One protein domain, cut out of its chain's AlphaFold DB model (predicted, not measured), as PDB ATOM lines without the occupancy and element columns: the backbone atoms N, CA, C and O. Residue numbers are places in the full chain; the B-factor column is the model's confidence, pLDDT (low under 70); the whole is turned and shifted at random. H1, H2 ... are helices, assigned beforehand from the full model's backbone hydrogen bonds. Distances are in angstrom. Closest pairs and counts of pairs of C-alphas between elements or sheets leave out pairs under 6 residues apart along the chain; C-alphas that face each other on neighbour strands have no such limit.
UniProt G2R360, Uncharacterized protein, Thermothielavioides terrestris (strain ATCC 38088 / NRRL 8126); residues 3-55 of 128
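AT A GLANCE: This is residues 3 to 55 of the 128 residues of an uncharacterized protein of Thermothielavioides terrestris (strain ATCC 38088 / NRRL 8126) (UniProt G2R360). Two long helices, H1 and then H2, meet at their ends in an open, flat V, with a sharp corner at Asn 31 and both arms standing free. H1, 28 residues, is the longer arm. The printed part has 53 residues with two named helices and no named strand, class all helix. It is extended, with a radius of gyration of the C-alphas of 17.1 A and spans of 46 by 35 by 7 A.

IN THESE COORDINATES: Find C-alpha 3 at (-21.905, -58.427, 17.233); from there H1, residues 3 to 30, runs 42.0 A to C-alpha 30 at (2.300, -40.058, 46.215). H2, residues 32 to 54, runs 33.2 A to C-alpha 54 at (-34.256, -28.989, 47.597).

HOW THE PARTS SIT: Look at Ser 28 and Ile 34: their C-alphas, the closest of H1 and H2, are 6.0 A apart, and the helices are close but not clearly touching. Their lines stand at a steep tilt of 61 degrees, opposite ways. In H2 every O i to N i+4 pair is within hydrogen-bond range; in H1, 21 of 24 are.

THE WHOLE: The farthest C-alphas, of Ile 4 and Ser 55, are 46.2 A apart. The printed part has no cut, and the link from H1 to H2 is tight. In the B-factor column, residues 3 to 20 are under 70.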
ATOM      1  N   SER A   3     -22.066 -58.043  15.820       57.25
ATOM      2  CA  SER A   3     -21.905 -58.427  17.233       57.25
ATOM      3  C   SER A   3     -20.454 -58.628  17.689       57.25
ATOM      4  O   SER A   3     -20.187 -58.665  18.889       57.25
ATOM      5  N   ILE A   4     -19.500 -58.746  16.760       55.19
ATOM      6  CA  ILE A   4     -18.089 -59.034  17.076       55.19
ATOM      7  C   ILE A   4     -17.311 -57.741  17.380       55.19
ATOM      8  O   ILE A   4     -16.416 -57.735  18.224       55.19
ATOM      9  N   ILE A   5     -17.697 -56.625  16.752       55.31
ATOM     10  CA  ILE A   5     -17.028 -55.324  16.898       55.31
ATOM     11  C   ILE A   5     -17.344 -54.701  18.269       55.31
ATOM     12  O   ILE A   5     -16.433 -54.261  18.971       55.31
ATOM     13  N   ALA A   6     -18.602 -54.776  18.722       53.28
ATOM     14  CA  ALA A   6     -19.009 -54.280  20.041       53.28
ATOM     15  C   ALA A   6     -18.298 -55.012  21.198       53.28
ATOM     16  O   ALA A   6     -17.864 -54.387  22.162       53.28
ATOM     17  N   ARG A   7     -18.085 -56.333  21.085       53.62
ATOM     18  CA  ARG A   7     -17.412 -57.125  22.131       53.62
ATOM     19  C   ARG A   7     -15.937 -56.748  22.327       53.62
ATOM     20  O   ARG A   7     -15.430 -56.854  23.440       53.62
ATOM     21  N   ARG A   8     -15.246 -56.275  21.282       55.66
ATOM     22  CA  ARG A   8     -13.832 -55.857  21.371       55.66
ATOM     23  C   ARG A   8     -13.648 -54.415  21.856       55.66
ATOM     24  O   ARG A   8     -12.687 -54.151  22.580       55.66
ATOM     25  N   ALA A   9     -14.577 -53.513  21.540       56.03
ATOM     26  CA  ALA A   9     -14.532 -52.127  22.014       56.03
ATOM     27  C   ALA A   9     -14.678 -52.031  23.546       56.03
ATOM     28  O   ALA A   9     -13.887 -51.364  24.210       56.03
ATOM     29  N   PHE A  10     -15.607 -52.781  24.148       55.19
ATOM     30  CA  PHE A  10     -15.777 -52.774  25.609       55.19
ATOM     31  C   PHE A  10     -14.720 -53.602  26.358       55.19
ATOM     32  O   PHE A  10     -14.339 -53.247  27.471       55.19
ATOM     33  N   SER A  11     -14.174 -54.662  25.750       56.22
ATOM     34  CA  SER A  11     -13.143 -55.503  26.382       56.22
ATOM     35  C   SER A  11     -11.809 -54.770  26.589       56.22
ATOM     36  O   SER A  11     -11.158 -54.940  27.622       56.22
ATOM     37  N   THR A  12     -11.416 -53.919  25.638       58.38
ATOM     38  CA  THR A  12     -10.198 -53.100  25.759       58.38
ATOM     39  C   THR A  12     -10.378 -51.962  26.760       58.38
ATOM     40  O   THR A  12      -9.458 -51.683  27.523       58.38
ATOM     41  N   THR A  13     -11.573 -51.367  26.822       60.53
ATOM     42  CA  THR A  13     -11.903 -50.272  27.747       60.53
ATOM     43  C   THR A  13     -11.848 -50.721  29.207       60.53
ATOM     44  O   THR A  13     -11.215 -50.053  30.016       60.53
ATOM     45  N   VAL A  14     -12.407 -51.893  29.539       64.25
ATOM     46  CA  VAL A  14     -12.355 -52.454  30.906       64.25
ATOM     47  C   VAL A  14     -10.923 -52.770  31.331       64.25
ATOM     48  O   VAL A  14     -10.528 -52.460  32.452       64.25
ATOM     49  N   ARG A  15     -10.111 -53.343  30.433       63.78
ATOM     50  CA  ARG A  15      -8.711 -53.666  30.743       63.78
ATOM     51  C   ARG A  15      -7.860 -52.402  30.909       63.78
ATOM     52  O   ARG A  15      -7.035 -52.367  31.813       63.78
ATOM     53  N   ARG A  16      -8.114 -51.355  30.110       62.84
ATOM     54  CA  ARG A  16      -7.486 -50.029  30.261       62.84
ATOM     55  C   ARG A  16      -7.881 -49.349  31.572       62.84
ATOM     56  O   ARG A  16      -7.000 -48.831  32.248       62.84
ATOM     57  N   LEU A  17      -9.164 -49.399  31.938       65.38
ATOM     58  CA  LEU A  17      -9.679 -48.876  33.209       65.38
ATOM     59  C   LEU A  17      -9.043 -49.588  34.409       65.38
ATOM     60  O   LEU A  17      -8.545 -48.920  35.311       65.38
ATOM     61  N   ALA A  18      -8.957 -50.920  34.371       66.94
ATOM     62  CA  ALA A  18      -8.318 -51.712  35.422       66.94
ATOM     63  C   ALA A  18      -6.818 -51.390  35.575       66.94
ATOM     64  O   ALA A  18      -6.352 -51.169  36.688       66.94
ATOM     65  N   THR A  19      -6.071 -51.272  34.469       67.19
ATOM     66  CA  THR A  19      -4.656 -50.851  34.525       67.19
ATOM     67  C   THR A  19      -4.490 -49.398  34.970       67.19
ATOM     68  O   THR A  19      -3.516 -49.062  35.639       67.19
ATOM     69  N   SER A  20      -5.440 -48.521  34.623       66.94
ATOM     70  CA  SER A  20      -5.397 -47.122  35.048       66.94
ATOM     71  C   SER A  20      -5.739 -46.953  36.523       66.94
ATOM     72  O   SER A  20      -5.169 -46.077  37.156       66.94
ATOM     73  N   GLU A  21      -6.595 -47.796  37.106       74.31
ATOM     74  CA  GLU A  21      -6.910 -47.729  38.536       74.31
ATOM     75  C   GLU A  21      -5.677 -47.941  39.413       74.31
ATOM     76  O   GLU A  21      -5.500 -47.226  40.398       74.31
ATOM     77  N   GLU A  22      -4.827 -48.915  39.081       76.75
ATOM     78  CA  GLU A  22      -3.599 -49.158  39.840       76.75
ATOM     79  C   GLU A  22      -2.635 -47.978  39.715       76.75
ATOM     80  O   GLU A  22      -2.132 -47.489  40.729       76.75
ATOM     81  N   ALA A  23      -2.446 -47.447  38.504       76.50
ATOM     82  CA  ALA A  23      -1.641 -46.248  38.284       76.50
ATOM     83  C   ALA A  23      -2.190 -45.041  39.074       76.50
ATOM     84  O   ALA A  23      -1.443 -44.376  39.787       76.50
ATOM     85  N   LEU A  24      -3.505 -44.818  39.042       73.44
ATOM     86  CA  LEU A  24      -4.181 -43.733  39.758       73.44
ATOM     87  C   LEU A  24      -4.086 -43.887  41.280       73.44
ATOM     88  O   LEU A  24      -3.849 -42.901  41.974       73.44
ATOM     89  N   LYS A  25      -4.220 -45.107  41.818       78.88
ATOM     90  CA  LYS A  25      -4.024 -45.389  43.253       78.88
ATOM     91  C   LYS A  25      -2.581 -45.127  43.678       78.88
ATOM     92  O   LYS A  25      -2.352 -44.627  44.778       78.88
ATOM     93  N   THR A  26      -1.616 -45.447  42.817       82.00
ATOM     94  CA  THR A  26      -0.189 -45.217  43.088       82.00
ATOM     95  C   THR A  26       0.136 -43.722  43.093       82.00
ATOM     96  O   THR A  26       0.783 -43.236  44.020       82.00
ATOM     97  N   GLU A  27      -0.387 -42.974  42.123       76.88
ATOM     98  CA  GLU A  27      -0.216 -41.519  42.025       76.88
ATOM     99  C   GLU A  27      -0.978 -40.753  43.120       76.88
ATOM    100  O   GLU A  27      -0.460 -39.784  43.674       76.88
ATOM    101  N   SER A  28      -2.161 -41.229  43.521       74.75
ATOM    102  CA  SER A  28      -2.938 -40.623  44.616       74.75
ATOM    103  C   SER A  28      -2.268 -40.811  45.982       74.75
ATOM    104  O   SER A  28      -2.410 -39.964  46.855       74.75
ATOM    105  N   LYS A  29      -1.515 -41.906  46.179       78.75
ATOM    106  CA  LYS A  29      -0.718 -42.130  47.400       78.75
ATOM    107  C   LYS A  29       0.538 -41.261  47.454       78.75
ATOM    108  O   LYS A  29       0.974 -40.911  48.545       78.75
ATOM    109  N   LYS A  30       1.131 -40.944  46.300       84.62
ATOM    110  CA  LYS A  30       2.300 -40.058  46.215       84.62
ATOM    111  C   LYS A  30       1.937 -38.594  46.453       84.62
ATOM    112  O   LYS A  30       2.728 -37.881  47.058       84.62
ATOM    113  N   ASN A  31       0.757 -38.168  46.001       85.06
ATOM    114  CA  ASN A  31       0.337 -36.769  46.022       85.06
ATOM    115  C   ASN A  31      -0.892 -36.577  46.931       85.06
ATOM    116  O   ASN A  31      -2.027 -36.715  46.463       85.06
ATOM    117  N   PRO A  32      -0.704 -36.225  48.217       82.81
ATOM    118  CA  PRO A  32      -1.816 -36.052  49.158       82.81
ATOM    119  C   PRO A  32      -2.784 -34.927  48.750       82.81
ATOM    120  O   PRO A  32      -3.965 -34.970  49.088       82.81
ATOM    121  N   GLU A  33      -2.321 -33.952  47.964       85.62
ATOM    122  CA  GLU A  33      -3.143 -32.862  47.423       85.62
ATOM    123  C   GLU A  33      -4.276 -33.363  46.516       85.62
ATOM    124  O   GLU A  33      -5.362 -32.784  46.511       85.62
ATOM    125  N   ILE A  34      -4.073 -34.480  45.804       86.06
ATOM    126  CA  ILE A  34      -5.098 -35.062  44.925       86.06
ATOM    127  C   ILE A  34      -6.276 -35.593  45.750       86.06
ATOM    128  O   ILE A  34      -7.427 -35.458  45.337       86.06
ATOM    129  N   MET A  35      -6.019 -36.145  46.940       84.19
ATOM    130  CA  MET A  35      -7.090 -36.582  47.841       84.19
ATOM    131  C   MET A  35      -7.901 -35.399  48.371       84.19
ATOM    132  O   MET A  35      -9.126 -35.483  48.449       84.19
ATOM    133  N   ILE A  36      -7.231 -34.290  48.696       88.88
ATOM    134  CA  ILE A  36      -7.891 -33.062  49.154       88.88
ATOM    135  C   ILE A  36      -8.747 -32.484  48.024       88.88
ATOM    136  O   ILE A  36      -9.930 -32.212  48.232       88.88
ATOM    137  N   LEU A  37      -8.190 -32.368  46.816       90.00
ATOM    138  CA  LEU A  37      -8.913 -31.895  45.636       90.00
ATOM    139  C   LEU A  37     -10.125 -32.785  45.326       90.00
ATOM    140  O   LEU A  37     -11.217 -32.273  45.084       90.00
ATOM    141  N   GLY A  38      -9.958 -34.109  45.392       90.19
ATOM    142  CA  GLY A  38     -11.049 -35.069  45.227       90.19
ATOM    143  C   GLY A  38     -12.150 -34.885  46.272       90.19
ATOM    144  O   GLY A  38     -13.328 -34.856  45.919       90.19
ATOM    145  N   GLY A  39     -11.776 -34.679  47.538       93.25
ATOM    146  CA  GLY A  39     -12.715 -34.356  48.613       93.25
ATOM    147  C   GLY A  39     -13.510 -33.078  48.335       93.25
ATOM    148  O   GLY A  39     -14.737 -33.088  48.429       93.25
ATOM    149  N   VAL A  40     -12.841 -31.999  47.913       95.44
ATOM    150  CA  VAL A  40     -13.497 -30.731  47.546       95.44
ATOM    151  C   VAL A  40     -14.461 -30.925  46.373       95.44
ATOM    152  O   VAL A  40     -15.587 -30.430  46.420       95.44
ATOM    153  N   MET A  41     -14.064 -31.688  45.351       96.12
ATOM    154  CA  MET A  41     -14.899 -31.962  44.179       96.12
ATOM    155  C   MET A  41     -16.169 -32.739  44.554       96.12
ATOM    156  O   MET A  41     -17.265 -32.392  44.112       96.12
ATOM    157  N   VAL A  42     -16.037 -33.761  45.409       96.25
ATOM    158  CA  VAL A  42     -17.177 -34.545  45.911       96.25
ATOM    159  C   VAL A  42     -18.107 -33.666  46.742       96.25
ATOM    160  O   VAL A  42     -19.315 -33.693  46.517       96.25
ATOM    161  N   CYS A  43     -17.568 -32.839  47.640       96.56
ATOM    162  CA  CYS A  43     -18.362 -31.888  48.418       96.56
ATOM    163  C   CYS A  43     -19.107 -30.888  47.523       96.56
ATOM    164  O   CYS A  43     -20.283 -30.622  47.761       96.56
ATOM    165  N   ALA A  44     -18.460 -30.367  46.477       96.38
ATOM    166  CA  ALA A  44     -19.078 -29.428  45.545       96.38
ATOM    167  C   ALA A  44     -20.239 -30.069  44.769       96.38
ATOM    168  O   ALA A  44     -21.332 -29.505  44.718       96.38
ATOM    169  N   ILE A  45     -20.035 -31.267  44.211       96.06
ATOM    170  CA  ILE A  45     -21.068 -31.978  43.441       96.06
ATOM    171  C   ILE A  45     -22.215 -32.427  44.352       96.06
ATOM    172  O   ILE A  45     -23.380 -32.257  43.995       96.06
ATOM    173  N   ALA A  46     -21.911 -32.954  45.542       95.38
ATOM    174  CA  ALA A  46     -22.929 -33.341  46.515       95.38
ATOM    175  C   ALA A  46     -23.729 -32.126  47.008       95.38
ATOM    176  O   ALA A  46     -24.954 -32.195  47.087       95.38
ATOM    177  N   GLY A  47     -23.059 -31.004  47.286       95.19
ATOM    178  CA  GLY A  47     -23.699 -29.751  47.685       95.19
ATOM    179  C   GLY A  47     -24.613 -29.196  46.594       95.19
ATOM    180  O   GLY A  47     -25.763 -28.857  46.873       95.19
ATOM    181  N   ALA A  48     -24.146 -29.183  45.343       92.06
ATOM    182  CA  ALA A  48     -24.963 -28.798  44.198       92.06
ATOM    183  C   ALA A  48     -26.171 -29.734  44.031       92.06
ATOM    184  O   ALA A  48     -27.299 -29.262  43.903       92.06
ATOM    185  N   GLY A  49     -25.967 -31.052  44.103       91.88
ATOM    186  CA  GLY A  49     -27.043 -32.042  44.020       91.88
ATOM    187  C   GLY A  49     -28.083 -31.886  45.133       91.88
ATOM    188  O   GLY A  49     -29.281 -31.908  44.862       91.88
ATOM    189  N   PHE A  50     -27.643 -31.653  46.372       93.50
ATOM    190  CA  PHE A  50     -28.533 -31.379  47.500       93.50
ATOM    191  C   PHE A  50     -29.322 -30.076  47.305       93.50
ATOM    192  O   PHE A  50     -30.531 -30.046  47.537       93.50
ATOM    193  N   TYR A  51     -28.661 -29.012  46.839       91.38
ATOM    194  CA  TYR A  51     -29.303 -27.728  46.563       91.38
ATOM    195  C   TYR A  51     -30.365 -27.848  45.464       91.38
ATOM    196  O   TYR A  51     -31.513 -27.467  45.682       91.38
ATOM    197  N   PHE A  52     -30.026 -28.451  44.322       89.19
ATOM    198  CA  PHE A  52     -30.975 -28.661  43.225       89.19
ATOM    199  C   PHE A  52     -32.098 -29.641  43.586       89.19
ATOM    200  O   PHE A  52     -33.220 -29.481  43.111       89.19
ATOM    201  N   GLY A  53     -31.837 -30.615  44.464       88.88
ATOM    202  CA  GLY A  53     -32.873 -31.497  45.005       88.88
ATOM    203  C   GLY A  53     -33.872 -30.764  45.907       88.88
ATOM    204  O   GLY A  53     -35.070 -31.032  45.849       88.88
ATOM    205  N   ARG A  54     -33.401 -29.810  46.720       86.69
ATOM    206  CA  ARG A  54     -34.256 -28.989  47.597       86.69
ATOM    207  C   ARG A  54     -34.986 -27.876  46.840       86.69
ATOM    208  O   ARG A  54     -36.096 -27.500  47.219       86.69
ATOM    209  N   SER A  55     -34.366 -27.349  45.792       80.06
ATOM    210  CA  SER A  55     -34.871 -26.244  44.980       80.06
ATOM    211  C   SER A  55     -34.990 -26.694  43.522       80.06
ATOM    212  O   SER A  55     -34.149 -26.323  42.702       80.06
TER     213      SER A  55